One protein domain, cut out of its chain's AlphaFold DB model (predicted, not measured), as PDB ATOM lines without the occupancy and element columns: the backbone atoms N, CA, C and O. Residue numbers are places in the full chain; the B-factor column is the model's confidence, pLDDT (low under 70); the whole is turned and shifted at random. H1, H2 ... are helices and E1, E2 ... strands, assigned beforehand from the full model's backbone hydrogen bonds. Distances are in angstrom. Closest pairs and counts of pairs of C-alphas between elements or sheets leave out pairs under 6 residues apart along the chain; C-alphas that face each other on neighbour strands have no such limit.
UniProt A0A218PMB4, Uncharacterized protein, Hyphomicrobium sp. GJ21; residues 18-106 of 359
ATOM      1  N   GLN A  18      41.981 -13.232  -5.870       74.25
ATOM      2  CA  GLN A  18      41.818 -14.681  -5.663       74.25
ATOM      3  C   GLN A  18      40.594 -15.006  -4.789       74.25
ATOM      4  O   GLN A  18      40.445 -14.500  -3.681       74.25
ATOM      5  N   LYS A  19      39.713 -15.909  -5.247       79.75
ATOM      6  CA  LYS A  19      38.567 -16.388  -4.449       79.75
ATOM      7  C   LYS A  19      39.008 -17.439  -3.431       79.75
ATOM      8  O   LYS A  19      39.516 -18.488  -3.820       79.75
ATOM      9  N   ILE A  20      38.737 -17.190  -2.153       81.94
ATOM     10  CA  ILE A  20      39.125 -18.069  -1.035       81.94
ATOM     11  C   ILE A  20      37.953 -18.889  -0.477       81.94
ATOM     12  O   ILE A  20      38.164 -19.931   0.136       81.94
ATOM     13  N   GLY A  21      36.706 -18.469  -0.714       80.56
ATOM     14  CA  GLY A  21      35.533 -19.220  -0.265       80.56
ATOM     15  C   GLY A  21      34.198 -18.622  -0.698       80.56
ATOM     16  O   GLY A  21      34.129 -17.507  -1.221       80.56
ATOM     17  N   GLU A  22      33.114 -19.362  -0.472       87.19
ATOM     18  CA  GLU A  22      31.749 -18.884  -0.692       87.19
ATOM     19  C   GLU A  22      30.743 -19.503   0.282       87.19
ATOM     20  O   GLU A  22      30.933 -20.610   0.776       87.19
ATOM     21  N   GLN A  23      29.656 -18.779   0.539       84.75
ATOM     22  CA  GLN A  23      28.559 -19.203   1.398       84.75
ATOM     23  C   GLN A  23      27.222 -18.699   0.846       84.75
ATOM     24  O   GLN A  23      27.026 -17.500   0.645       84.75
ATOM     25  N   VAL A  24      26.253 -19.597   0.663       86.06
ATOM     26  CA  VAL A  24      24.875 -19.209   0.325       86.06
ATOM     27  C   VAL A  24      24.205 -18.634   1.572       86.06
ATOM     28  O   VAL A  24      24.107 -19.311   2.597       86.06
ATOM     29  N   LEU A  25      23.745 -17.385   1.491       84.38
ATOM     30  CA  LEU A  25      23.099 -16.669   2.595       84.38
ATOM     31  C   LEU A  25      21.578 -16.816   2.582       84.38
ATOM     32  O   LEU A  25      20.931 -16.805   3.629       84.38
ATOM     33  N   ARG A  26      20.982 -16.910   1.391       83.31
ATOM     34  CA  ARG A  26      19.532 -17.028   1.226       83.31
ATOM     35  C   ARG A  26      19.200 -17.699  -0.088       83.31
ATOM     36  O   ARG A  26      19.777 -17.365  -1.114       83.31
ATOM     37  N   VAL A  27      18.165 -18.529  -0.062       83.75
ATOM     38  CA  VAL A  27      17.469 -18.990  -1.262       83.75
ATOM     39  C   VAL A  27      16.004 -18.592  -1.141       83.75
ATOM     40  O   VAL A  27      15.408 -18.650  -0.064       83.75
ATOM     41  N   THR A  28      15.419 -18.119  -2.235       82.94
ATOM     42  CA  THR A  28      13.983 -17.813  -2.286       82.94
ATOM     43  C   THR A  28      13.141 -19.087  -2.121       82.94
ATOM     44  O   THR A  28      13.572 -20.147  -2.569       82.94
ATOM     45  N   PRO A  29      11.925 -19.024  -1.534       78.81
ATOM     46  CA  PRO A  29      11.086 -20.214  -1.336       78.81
ATOM     47  C   PRO A  29      10.836 -21.020  -2.620       78.81
ATOM     48  O   PRO A  29      10.812 -22.244  -2.588       78.81
ATOM     49  N   GLY A  30      10.721 -20.336  -3.765       81.56
ATOM     50  CA  GLY A  30      10.566 -20.958  -5.082       81.56
ATOM     51  C   GLY A  30      11.861 -21.471  -5.727       81.56
ATOM     52  O   GLY A  30      11.811 -21.874  -6.883       81.56
ATOM     53  N   GLN A  31      13.007 -21.414  -5.037       83.25
ATOM     54  CA  GLN A  31      14.321 -21.890  -5.505       83.25
ATOM     55  C   GLN A  31      14.811 -21.251  -6.819       83.25
ATOM     56  O   GLN A  31      15.650 -21.819  -7.512       83.25
ATOM     57  N   ARG A  32      14.300 -20.067  -7.182       82.38
ATOM     58  CA  ARG A  32      14.649 -19.380  -8.441       82.38
ATOM     59  C   ARG A  32      15.842 -18.444  -8.295       82.38
ATOM     60  O   ARG A  32      16.637 -18.308  -9.218       82.38
ATOM     61  N   GLU A  33      15.958 -17.817  -7.133       86.50
ATOM     62  CA  GLU A  33      16.994 -16.834  -6.817       86.50
ATOM     63  C   GLU A  33      17.705 -17.186  -5.516       86.50
ATOM     64  O   GLU A  33      17.071 -17.673  -4.567       86.50
ATOM     65  N   GLU A  34      18.990 -16.852  -5.456       84.69
ATOM     66  CA  GLU A  34      19.818 -16.966  -4.261       84.69
ATOM     67  C   GLU A  34      20.735 -15.755  -4.064       84.69
ATOM     68  O   GLU A  34      21.021 -15.008  -5.001       84.69
ATOM     69  N   ILE A  35      21.168 -15.551  -2.821       86.44
ATOM     70  CA  ILE A  35      22.186 -14.572  -2.440       86.44
ATOM     71  C   ILE A  35      23.383 -15.351  -1.912       86.44
ATOM     72  O   ILE A  35      23.234 -16.146  -0.981       86.44
ATOM     73  N   VAL A  36      24.554 -15.087  -2.479       83.62
ATOM     74  CA  VAL A  36      25.814 -15.743  -2.128       83.62
ATOM     75  C   VAL A  36      26.803 -14.688  -1.641       83.62
ATOM     76  O   VAL A  36      26.966 -13.639  -2.270       83.62
ATOM     77  N   ALA A  37      27.440 -14.972  -0.509       84.69
ATOM     78  CA  ALA A  37      28.630 -14.284  -0.035       84.69
ATOM     79  C   ALA A  37      29.858 -14.982  -0.616       84.69
ATOM     80  O   ALA A  37      30.016 -16.186  -0.447       84.69
ATOM     81  N   SER A  38      30.717 -14.250  -1.309       82.88
ATOM     82  CA  SER A  38      32.008 -14.744  -1.784       82.88
ATOM     83  C   SER A  38      33.124 -13.968  -1.106       82.88
ATOM     84  O   SER A  38      33.045 -12.744  -1.003       82.88
ATOM     85  N   PHE A  39      34.143 -14.690  -0.664       81.12
ATOM     86  CA  PHE A  39      35.307 -14.146   0.014       81.12
ATOM     87  C   PHE A  39      36.480 -14.174  -0.948       81.12
ATOM     88  O   PHE A  39      36.726 -15.198  -1.599       81.12
ATOM     89  N   TYR A  40      37.190 -13.062  -1.023       80.31
ATOM     90  CA  TYR A  40      38.382 -12.944  -1.838       80.31
ATOM     91  C   TYR A  40      39.523 -12.303  -1.060       80.31
ATOM     92  O   TYR A  40      39.296 -11.601  -0.073       80.31
ATOM     93  N   GLU A  41      40.730 -12.542  -1.546       74.44
ATOM     94  CA  GLU A  41      41.956 -11.913  -1.083       74.44
ATOM     95  C   GLU A  41      42.690 -11.334  -2.300       74.44
ATOM     96  O   GLU A  41      42.814 -12.001  -3.331       74.44
ATOM     97  N   ASP A  42      43.088 -10.068  -2.201       71.00
ATOM     98  CA  ASP A  42      43.926  -9.388  -3.198       71.00
ATOM     99  C   ASP A  42      45.423  -9.611  -2.899       71.00
ATOM    100  O   ASP A  42      45.789 -10.032  -1.800       71.00
ATOM    101  N   ASP A  43      46.300  -9.271  -3.843       63.09
ATOM    102  CA  ASP A  43      47.764  -9.387  -3.744       63.09
ATOM    103  C   ASP A  43      48.388  -8.632  -2.547       63.09
ATOM    104  O   ASP A  43      49.505  -8.931  -2.117       63.09
ATOM    105  N   ARG A  44      47.638  -7.693  -1.958       63.78
ATOM    106  CA  ARG A  44      47.966  -6.938  -0.737       63.78
ATOM    107  C   ARG A  44      47.362  -7.524   0.548       63.78
ATOM    108  O   ARG A  44      47.301  -6.819   1.555       63.78
ATOM    109  N   SER A  45      46.882  -8.771   0.528       63.62
ATOM    110  CA  SER A  45      46.172  -9.431   1.646       63.62
ATOM    111  C   SER A  45      44.913  -8.691   2.113       63.62
ATOM    112  O   SER A  45      44.468  -8.809   3.258       63.62
ATOM    113  N   LEU A  46      44.322  -7.896   1.222       63.41
ATOM    114  CA  LEU A  46      43.094  -7.172   1.500       63.41
ATOM    115  C   LEU A  46      41.914  -8.144   1.378       63.41
ATOM    116  O   LEU A  46      41.667  -8.706   0.312       63.41
ATOM    117  N   GLN A  47      41.186  -8.342   2.477       73.50
ATOM    118  CA  GLN A  47      40.008  -9.205   2.499       73.50
ATOM    119  C   GLN A  47      38.811  -8.493   1.870       73.50
ATOM    120  O   GLN A  47      38.471  -7.372   2.259       73.50
ATOM    121  N   ILE A  48      38.155  -9.169   0.926       79.44
ATOM    122  CA  ILE A  48      36.985  -8.666   0.203       79.44
ATOM    123  C   ILE A  48      35.799  -9.597   0.443       79.44
ATOM    124  O   ILE A  48      35.856 -10.794   0.152       79.44
ATOM    125  N   LEU A  49      34.686  -9.034   0.905       81.94
ATOM    126  CA  LEU A  49      33.398  -9.711   0.996       81.94
ATOM    127  C   LEU A  49      32.474  -9.197  -0.109       81.94
ATOM    128  O   LEU A  49      32.046  -8.046  -0.081       81.94
ATOM    129  N   LYS A  50      32.100 -10.061  -1.053       82.69
ATOM    130  CA  LYS A  50      31.126  -9.743  -2.106       82.69
ATOM    131  C   LYS A  50      29.784 -10.403  -1.823       82.69
ATOM    132  O   LYS A  50      29.704 -11.625  -1.731       82.69
ATOM    133  N   LEU A  51      28.721  -9.607  -1.775       83.94
ATOM    134  CA  LEU A  51      27.338 -10.074  -1.732       83.94
ATOM    135  C   LEU A  51      26.716  -9.954  -3.125       83.94
ATOM    136  O   LEU A  51      26.547  -8.854  -3.658       83.94
ATOM    137  N   GLN A  52      26.361 -11.093  -3.714       84.50
ATOM    138  CA  GLN A  52      25.865 -11.173  -5.084       84.50
ATOM    139  C   GLN A  52      24.579 -11.994  -5.144       84.50
ATOM    140  O   GLN A  52      24.470 -13.066  -4.548       84.50
ATOM    141  N   ARG A  53      23.593 -11.491  -5.894       85.19
ATOM    142  CA  ARG A  53      22.374 -12.241  -6.213       85.19
ATOM    143  C   ARG A  53      22.565 -13.030  -7.506       85.19
ATOM    144  O   ARG A  53      23.082 -12.466  -8.472       85.19
ATOM    145  N   TYR A  54      22.085 -14.269  -7.540       80.88
ATOM    146  CA  TYR A  54      22.159 -15.181  -8.685       80.88
ATOM    147  C   TYR A  54      20.793 -15.783  -9.034       80.88
ATOM    148  O   TYR A  54      19.937 -15.966  -8.163       80.88
ATOM    149  N   PHE A  55      20.600 -16.121 -10.312       81.44
ATOM    150  CA  PHE A  55      19.573 -17.070 -10.741       81.44
ATOM    151  C   PHE A  55      20.063 -18.490 -10.465       81.44
ATOM    152  O   PHE A  55      21.039 -18.934 -11.062       81.44
ATOM    153  N   LYS A  56      19.372 -19.227  -9.596       78.31
ATOM    154  CA  LYS A  56      19.874 -20.506  -9.071       78.31
ATOM    155  C   LYS A  56      20.029 -21.593 -10.140       78.31
ATOM    156  O   LYS A  56      20.965 -22.377 -10.098       78.31
ATOM    157  N   LEU A  57      19.114 -21.634 -11.110       76.31
ATOM    158  CA  LEU A  57      19.125 -22.634 -12.186       76.31
ATOM    159  C   LEU A  57      20.220 -22.392 -13.231       76.31
ATOM    160  O   LEU A  57      20.770 -23.351 -13.757       76.31
ATOM    161  N   SER A  58      20.511 -21.130 -13.556       80.31
ATOM    162  CA  SER A  58      21.477 -20.781 -14.605       80.31
ATOM    163  C   SER A  58      22.841 -20.350 -14.067       80.31
ATOM    164  O   SER A  58      23.765 -20.186 -14.855       80.31
ATOM    165  N   GLY A  59      22.967 -20.104 -12.759       77.19
ATOM    166  CA  GLY A  59      24.177 -19.561 -12.135       77.19
ATOM    167  C   GLY A  59      24.502 -18.125 -12.560       77.19
ATOM    168  O   GLY A  59      25.555 -17.601 -12.209       77.19
ATOM    169  N   MET A  60      23.618 -17.466 -13.317       78.75
ATOM    170  CA  MET A  60      23.879 -16.132 -13.855       78.75
ATOM    171  C   MET A  60      23.701 -15.066 -12.763       78.75
ATOM    172  O   MET A  60      22.637 -15.025 -12.128       78.75
ATOM    173  N   PRO A  61      24.696 -14.185 -12.535       81.38
ATOM    174  CA  PRO A  61      24.578 -13.108 -11.563       81.38
ATOM    175  C   PRO A  61      23.623 -12.018 -12.058       81.38
ATOM    176  O   PRO A  61      23.573 -11.678 -13.241       81.38
ATOM    177  N   PHE A  62      22.893 -11.406 -11.132       78.38
ATOM    178  CA  PHE A  62      22.207 -10.144 -11.394       78.38
ATOM    179  C   PHE A  62      23.219  -8.992 -11.472       78.38
ATOM    180  O   PHE A  62      24.257  -9.022 -10.819       78.38
ATOM    181  N   LYS A  63      22.890  -7.923 -12.210       77.81
ATOM    182  CA  LYS A  63      23.783  -6.754 -12.358       77.81
ATOM    183  C   LYS A  63      24.117  -6.045 -11.033       77.81
ATOM    184  O   LYS A  63      25.153  -5.404 -10.932       77.81
ATOM    185  N   SER A  64      23.253  -6.155 -10.023       74.88
ATOM    186  CA  SER A  64      23.427  -5.522  -8.711       74.88
ATOM    187  C   SER A  64      24.262  -6.385  -7.761       74.88
ATOM    188  O   SER A  64      23.866  -7.519  -7.470       74.88
ATOM    189  N   HIS A  65      25.343  -5.823  -7.222       78.38
ATOM    190  CA  HIS A  65      26.174  -6.434  -6.183       78.38
ATOM    191  C   HIS A  65      26.744  -5.373  -5.244       78.38
ATOM    192  O   HIS A  65      26.773  -4.197  -5.598       78.38
ATOM    193  N   PHE A  66      27.199  -5.806  -4.070       78.94
ATOM    194  CA  PHE A  66      27.962  -4.979  -3.137       78.94
ATOM    195  C   PHE A  66      29.239  -5.716  -2.756       78.94
ATOM    196  O   PHE A  66      29.198  -6.924  -2.508       78.94
ATOM    197  N   ALA A  67      30.356  -5.001  -2.732       80.19
ATOM    198  CA  ALA A  67      31.627  -5.491  -2.230       80.19
ATOM    199  C   ALA A  67      32.052  -4.617  -1.050       80.19
ATOM    200  O   ALA A  67      31.796  -3.417  -1.055       80.19
ATOM    201  N   PHE A  68      32.646  -5.248  -0.047       81.88
ATOM    202  CA  PHE A  68      33.153  -4.612   1.162       81.88
ATOM    203  C   PHE A  68      34.604  -5.032   1.339       81.88
ATOM    204  O   PHE A  68      34.928  -6.204   1.135       81.88
ATOM    205  N   THR A  69      35.451  -4.102   1.747       79.81
ATOM    206  CA  THR A  69      36.887  -4.303   1.920       79.81
ATOM    207  C   THR A  69      37.349  -3.861   3.300       79.81
ATOM    208  O   THR A  69      36.821  -2.895   3.849       79.81
ATOM    209  N   GLY A  70      38.327  -4.562   3.880       75.75
ATOM    210  CA  GLY A  70      38.972  -4.161   5.139       75.75
ATOM    211  C   GLY A  70      37.979  -3.690   6.216       75.75
ATOM    212  O   GLY A  70      37.085  -4.435   6.615       75.75
ATOM    213  N   SER A  71      38.086  -2.421   6.629       73.06
ATOM    214  CA  SER A  71      37.236  -1.801   7.661       73.06
ATOM    215  C   SER A  71      35.747  -1.677   7.300       73.06
ATOM    216  O   SER A  71      34.903  -1.476   8.179       73.06
ATOM    217  N   GLU A  72      35.376  -1.784   6.024       74.31
ATOM    218  CA  GLU A  72      33.969  -1.804   5.604       74.31
ATOM    219  C   GLU A  72      33.287  -3.113   6.010       74.31
ATOM    220  O   GLU A  72      32.096  -3.119   6.337       74.31
ATOM    221  N   ILE A  73      34.044  -4.218   6.044       76.81
ATOM    222  CA  ILE A  73      33.562  -5.506   6.551       76.81
ATOM    223  C   ILE A  73      33.273  -5.375   8.047       76.81
ATOM    224  O   ILE A  73      32.187  -5.753   8.487       76.81
ATOM    225  N   ASP A  74      34.182  -4.761   8.807       71.06
ATOM    226  CA  ASP A  74      33.983  -4.493  10.237       71.06
ATOM    227  C   ASP A  74      32.742  -3.624  10.472       71.06
ATOM    228  O   ASP A  74      31.902  -3.930  11.319       71.06
ATOM    229  N   THR A  75      32.566  -2.591   9.645       71.25
ATOM    230  CA  THR A  75      31.402  -1.697   9.684       71.25
ATOM    231  C   THR A  75      30.090  -2.444   9.420       71.25
ATOM    232  O   THR A  75      29.084  -2.210  10.102       71.25
ATOM    233  N   LEU A  76      30.078  -3.353   8.441       77.00
ATOM    234  CA  LEU A  76      28.918  -4.182   8.123       77.00
ATOM    235  C   LEU A  76      28.609  -5.171   9.254       77.00
ATOM    236  O   LEU A  76      27.446  -5.314   9.640       77.00
ATOM    237  N   LEU A  77      29.629  -5.845   9.792       72.75
ATOM    238  CA  LEU A  77      29.487  -6.792  10.899       72.75
ATOM    239  C   LEU A  77      28.934  -6.104  12.145       72.75
ATOM    240  O   LEU A  77      27.984  -6.606  12.754       72.75
ATOM    241  N   GLU A  78      29.469  -4.932  12.476       66.00
ATOM    242  CA  GLU A  78      28.974  -4.102  13.565       66.00
ATOM    243  C   GLU A  78      27.504  -3.727  13.333       66.00
ATOM    244  O   GLU A  78      26.659  -3.936  14.206       66.00
ATOM    245  N   PHE A  79      27.141  -3.249  12.141       69.69
ATOM    246  CA  PHE A  79      25.755  -2.894  11.825       69.69
ATOM    247  C   PHE A  79      24.786  -4.086  11.960       69.69
ATOM    248  O   PHE A  79      23.742  -3.973  12.611       69.69
ATOM    249  N   VAL A  80      25.130  -5.249  11.398       73.44
ATOM    250  CA  VAL A  80      24.289  -6.460  11.440       73.44
ATOM    251  C   VAL A  80      24.159  -7.014  12.863       73.44
ATOM    252  O   VAL A  80      23.058  -7.402  13.271       73.44
ATOM    253  N   ALA A  81      25.242  -7.028  13.644       65.19
ATOM    254  CA  ALA A  81      25.209  -7.453  15.043       65.19
ATOM    255  C   ALA A  81      24.270  -6.566  15.879       65.19
ATOM    256  O   ALA A  81      23.502  -7.069  16.708       65.19
ATOM    257  N   ASN A  82      24.272  -5.261  15.606       60.22
ATOM    258  CA  ASN A  82      23.438  -4.286  16.298       60.22
ATOM    259  C   ASN A  82      21.958  -4.351  15.892       60.22
ATOM    260  O   ASN A  82      21.087  -4.216  16.755       60.22
ATOM    261  N   LEU A  83      21.637  -4.666  14.629       65.62
ATOM    262  CA  LEU A  83      20.248  -4.865  14.178       65.62
ATOM    263  C   LEU A  83      19.489  -5.931  14.985       65.62
ATOM    264  O   LEU A  83      18.276  -5.821  15.149       65.62
ATOM    265  N   ARG A  84      20.175  -6.949  15.524       59.66
ATOM    266  CA  ARG A  84      19.541  -7.978  16.373       59.66
ATOM    267  C   ARG A  84      19.160  -7.473  17.768       59.66
ATOM    268  O   ARG A  84      18.393  -8.146  18.449       59.66
ATOM    269  N   ARG A  85      19.720  -6.344  18.211       57.16
ATOM    270  CA  ARG A  85      19.619  -5.831  19.589       57.16
ATOM    271  C   ARG A  85      18.757  -4.570  19.707       57.16
ATOM    272  O   ARG A  85      18.382  -4.202  20.816       57.16
ATOM    273  N   ILE A  86      18.405  -3.938  18.587       60.50
ATOM    274  CA  ILE A  86      17.550  -2.746  18.557       60.50
ATOM    275  C   ILE A  86      16.089  -3.175  18.354       60.50
ATOM    276  O   ILE A  86      15.765  -3.754  17.312       60.50
ATOM    277  N   PRO A  87      15.168  -2.880  19.291       55.88
ATOM    278  CA  PRO A  87      13.746  -3.079  19.054       55.88
ATOM    279  C   PRO A  87      13.266  -2.085  17.987       55.88
ATOM    280  O   PRO A  87      13.066  -0.902  18.248       55.88
ATOM    281  N   LEU A  88      13.065  -2.570  16.760       61.09
ATOM    282  CA  LEU A  88      12.506  -1.803  15.636       61.09
ATOM    283  C   LEU A  88      10.975  -1.641  15.776       61.09
ATOM    284  O   LEU A  88      10.215  -1.983  14.863       61.09
ATOM    285  N   THR A  89      10.516  -1.205  16.951       56.84
ATOM    286  CA  THR A  89       9.098  -1.131  17.341       56.84
ATOM    287  C   THR A  89       8.467   0.245  17.125       56.84
ATOM    288  O   THR A  89       7.246   0.316  17.006       56.84
ATOM    289  N   SER A  90       9.247   1.326  17.014       54.62
ATOM    290  CA  SER A  90       8.722   2.671  16.738       54.62
ATOM    291  C   SER A  90       8.775   3.025  15.243       54.62
ATOM    292  O   SER A  90       9.609   2.528  14.487       54.62
ATOM    293  N   ALA A  91       7.854   3.883  14.792       52.94
ATOM    294  CA  ALA A  91       7.705   4.278  13.386       52.94
ATOM    295  C   ALA A  91       8.709   5.355  12.912       52.94
ATOM    296  O   ALA A  91       8.604   5.829  11.780       52.94
ATOM    297  N   GLN A  92       9.658   5.770  13.756       53.06
ATOM    298  CA  GLN A  92      10.594   6.861  13.464       53.06
ATOM    299  C   GLN A  92      11.935   6.349  12.914       53.06
ATOM    300  O   GLN A  92      12.371   5.243  13.229       53.06
ATOM    301  N   ARG A  93      12.606   7.170  12.090       53.72
ATOM    302  CA  ARG A  93      14.002   6.931  11.678       53.72
ATOM    303  C   ARG A  93      14.906   7.025  12.908       53.72
ATOM    304  O   ARG A  93      14.871   8.032  13.606       53.72
ATOM    305  N   ILE A  94      15.721   6.000  13.141       57.56
ATOM    306  CA  ILE A  94      16.699   5.962  14.233       57.56
ATOM    307  C   ILE A  94      18.090   6.167  13.623       57.56
ATOM    308  O   ILE A  94      18.514   5.355  12.803       57.56
ATOM    309  N   ASN A  95      18.787   7.232  14.028       56.97
ATOM    310  CA  ASN A  95      20.208   7.449  13.739       56.97
ATOM    311  C   ASN A  95      21.007   7.136  15.012       56.97
ATOM    312  O   ASN A  95      20.767   7.763  16.041       56.97
ATOM    313  N   LEU A  96      21.927   6.172  14.952       57.38
ATOM    314  CA  LEU A  96      22.772   5.761  16.082       57.38
ATOM    315  C   LEU A  96      24.210   6.237  15.866       57.38
ATOM    316  O   LEU A  96      24.711   6.154  14.746       57.38
ATOM    317  N   THR A  97      24.863   6.718  16.926       57.88
ATOM    318  CA  THR A  97      26.264   7.172  16.890       57.88
ATOM    319  C   THR A  97      27.237   6.055  17.284       57.88
ATOM    320  O   THR A  97      26.887   5.163  18.060       57.88
ATOM    321  N   ASP A  98      28.482   6.124  16.800       53.34
ATOM    322  CA  ASP A  98      29.540   5.127  17.066       53.34
ATOM    323  C   ASP A  98      29.821   4.918  18.568       53.34
ATOM    324  O   ASP A  98      30.149   3.818  19.012       53.34
ATOM    325  N   GLU A  99      29.630   5.947  19.398       53.47
ATOM    326  CA  GLU A  99      29.816   5.842  20.850       53.47
ATOM    327  C   GLU A  99      28.717   5.002  21.531       53.47
ATOM    328  O   GLU A  99      28.987   4.239  22.463       53.47
ATOM    329  N   GLN A 100      27.472   5.106  21.056       52.31
ATOM    330  CA  GLN A 100      26.354   4.301  21.562       52.31
ATOM    331  C   GLN A 100      26.492   2.831  21.141       52.31
ATOM    332  O   GLN A 100      26.100   1.940  21.894       52.31
ATOM    333  N   LEU A 101      27.108   2.582  19.982       52.91
ATOM    334  CA  LEU A 101      27.364   1.250  19.432       52.91
ATOM    335  C   LEU A 101      28.438   0.490  20.239       52.91
ATOM    336  O   LEU A 101      28.264  -0.694  20.535       52.91
ATOM    337  N   ARG A 102      29.485   1.175  20.728       54.62
ATOM    338  CA  ARG A 102      30.573   0.553  21.516       54.62
ATOM    339  C   ARG A 102      30.170   0.030  22.902       54.62
ATOM    340  O   ARG A 102      30.815  -0.873  23.427       54.62
ATOM    341  N   LYS A 103      29.097   0.547  23.511       53.22
ATOM    342  CA  LYS A 103      28.653   0.147  24.867       53.22
ATOM    343  C   LYS A 103      27.920  -1.207  24.909       53.22
ATOM    344  O   LYS A 103      27.640  -1.715  25.990       53.22
ATOM    345  N   LEU A 104      27.623  -1.809  23.754       52.50
ATOM    346  CA  LEU A 104      26.767  -2.998  23.615       52.50
ATOM    347  C   LEU A 104      27.532  -4.317  23.397       52.50
ATOM    348  O   LEU A 104      26.900  -5.342  23.154       52.50
ATOM    349  N   ILE A 105      28.868  -4.320  23.432       55.34
ATOM    350  CA  ILE A 105      29.680  -5.301  22.689       55.34
ATOM    351  C   ILE A 105      29.668  -6.746  23.235       55.34
ATOM    352  O   ILE A 105      29.789  -7.663  22.427       55.34
ATOM    353  N   LEU A 106      29.418  -7.032  24.519       57.06
ATOM    354  CA  LEU A 106      29.447  -8.424  25.017       57.06
ATOM    355  C   LEU A 106      28.161  -8.824  25.745       57.06
ATOM    356  O   LEU A 106      27.798  -8.232  26.757       57.06
TER     357      LEU A 106
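What this domain is: This is residues 18 to 106 of the 359 residues of an uncharacterized protein of Hyphomicrobium sp. GJ21 (UniProt A0A218PMB4). A strongly twisted wall of four antiparallel strands, E1 to E4, has one helix, H1, rising from one face on the E4 side, and beyond H1 a loose tail turns back with a short helix, H2, near the far part of H1. The opposite face of the sheet bears no named helix, and residues 87 to 93 of the tail stick out. The 89 printed residues hold four named strands and then two named helices, in the order E1 E2 E3 E4 H1 H2; the sheet's order is also E1 E2 E3 E4, and the class is mixed, helices and strands. The whole is loose, with a radius of gyration of the C-alphas of 16.3 A and spans of 43 by 39 by 23 A.

Where its parts are: E1, residues 18 to 27, begins with C-alpha 18 at (41.818, -14.681, -5.663), is 25.1 A long and bends by 55 degrees at residue 21. E2, residues 33 to 41, is 26.1 A long, and E3, residues 47 to 55, is 25.6 A long. E4, residues 61 to 69, measures 20.3 A and bends by 79 degrees at residue 64. H1, residues 71 to 83, begins with C-alpha 71 at (37.236, -1.801, 7.661) and is 18.5 A long. H2, residues 98 to 102, ends with C-alpha 102 at (30.573, 0.553, 21.516).

How they stand to each other: The strands form a meander, each the antiparallel neighbour of the one before, with E1 and E4 as edge strands. In the hairpin of E1 and E2, N 23 and O 37 are 2.8 A apart, within hydrogen-bond range. In the hairpin of E2 and E3, N 38 and O 50 are 2.8 A apart, and in that of E3 and E4, N 51 and O 66 are 2.8 A apart, both within range. H1 is on the sheet in two layers, a helix on one face of a sheet, at a height over the sheet of 11.4 A. It lies over E4 and stands up from the sheet, its line rising 58 degrees out of the local plane. The closest C-alphas of E3 and H1 are those of Leu 49 and Ile 73, 7.0 A apart. H1 and H2 are close but not clearly touching, with the C-alphas of Asn 82 and Leu 101 the closest at 7.5 A. H2 is not on the sheet. In H1 and H2 every O i to N i+4 pair is within hydrogen-bond range.

The domain as a whole: The two C-alphas farthest apart are those of Asp 43 and Ser 90, 45.7 A. The printed part has no cut. The link from H1 to H2, residues 84 to 97, is long; the other links are tight. The mean pLDDT of the printed part is 72.1, and residues 43 to 46, 78 to 79 and 81 to 106 are under 70.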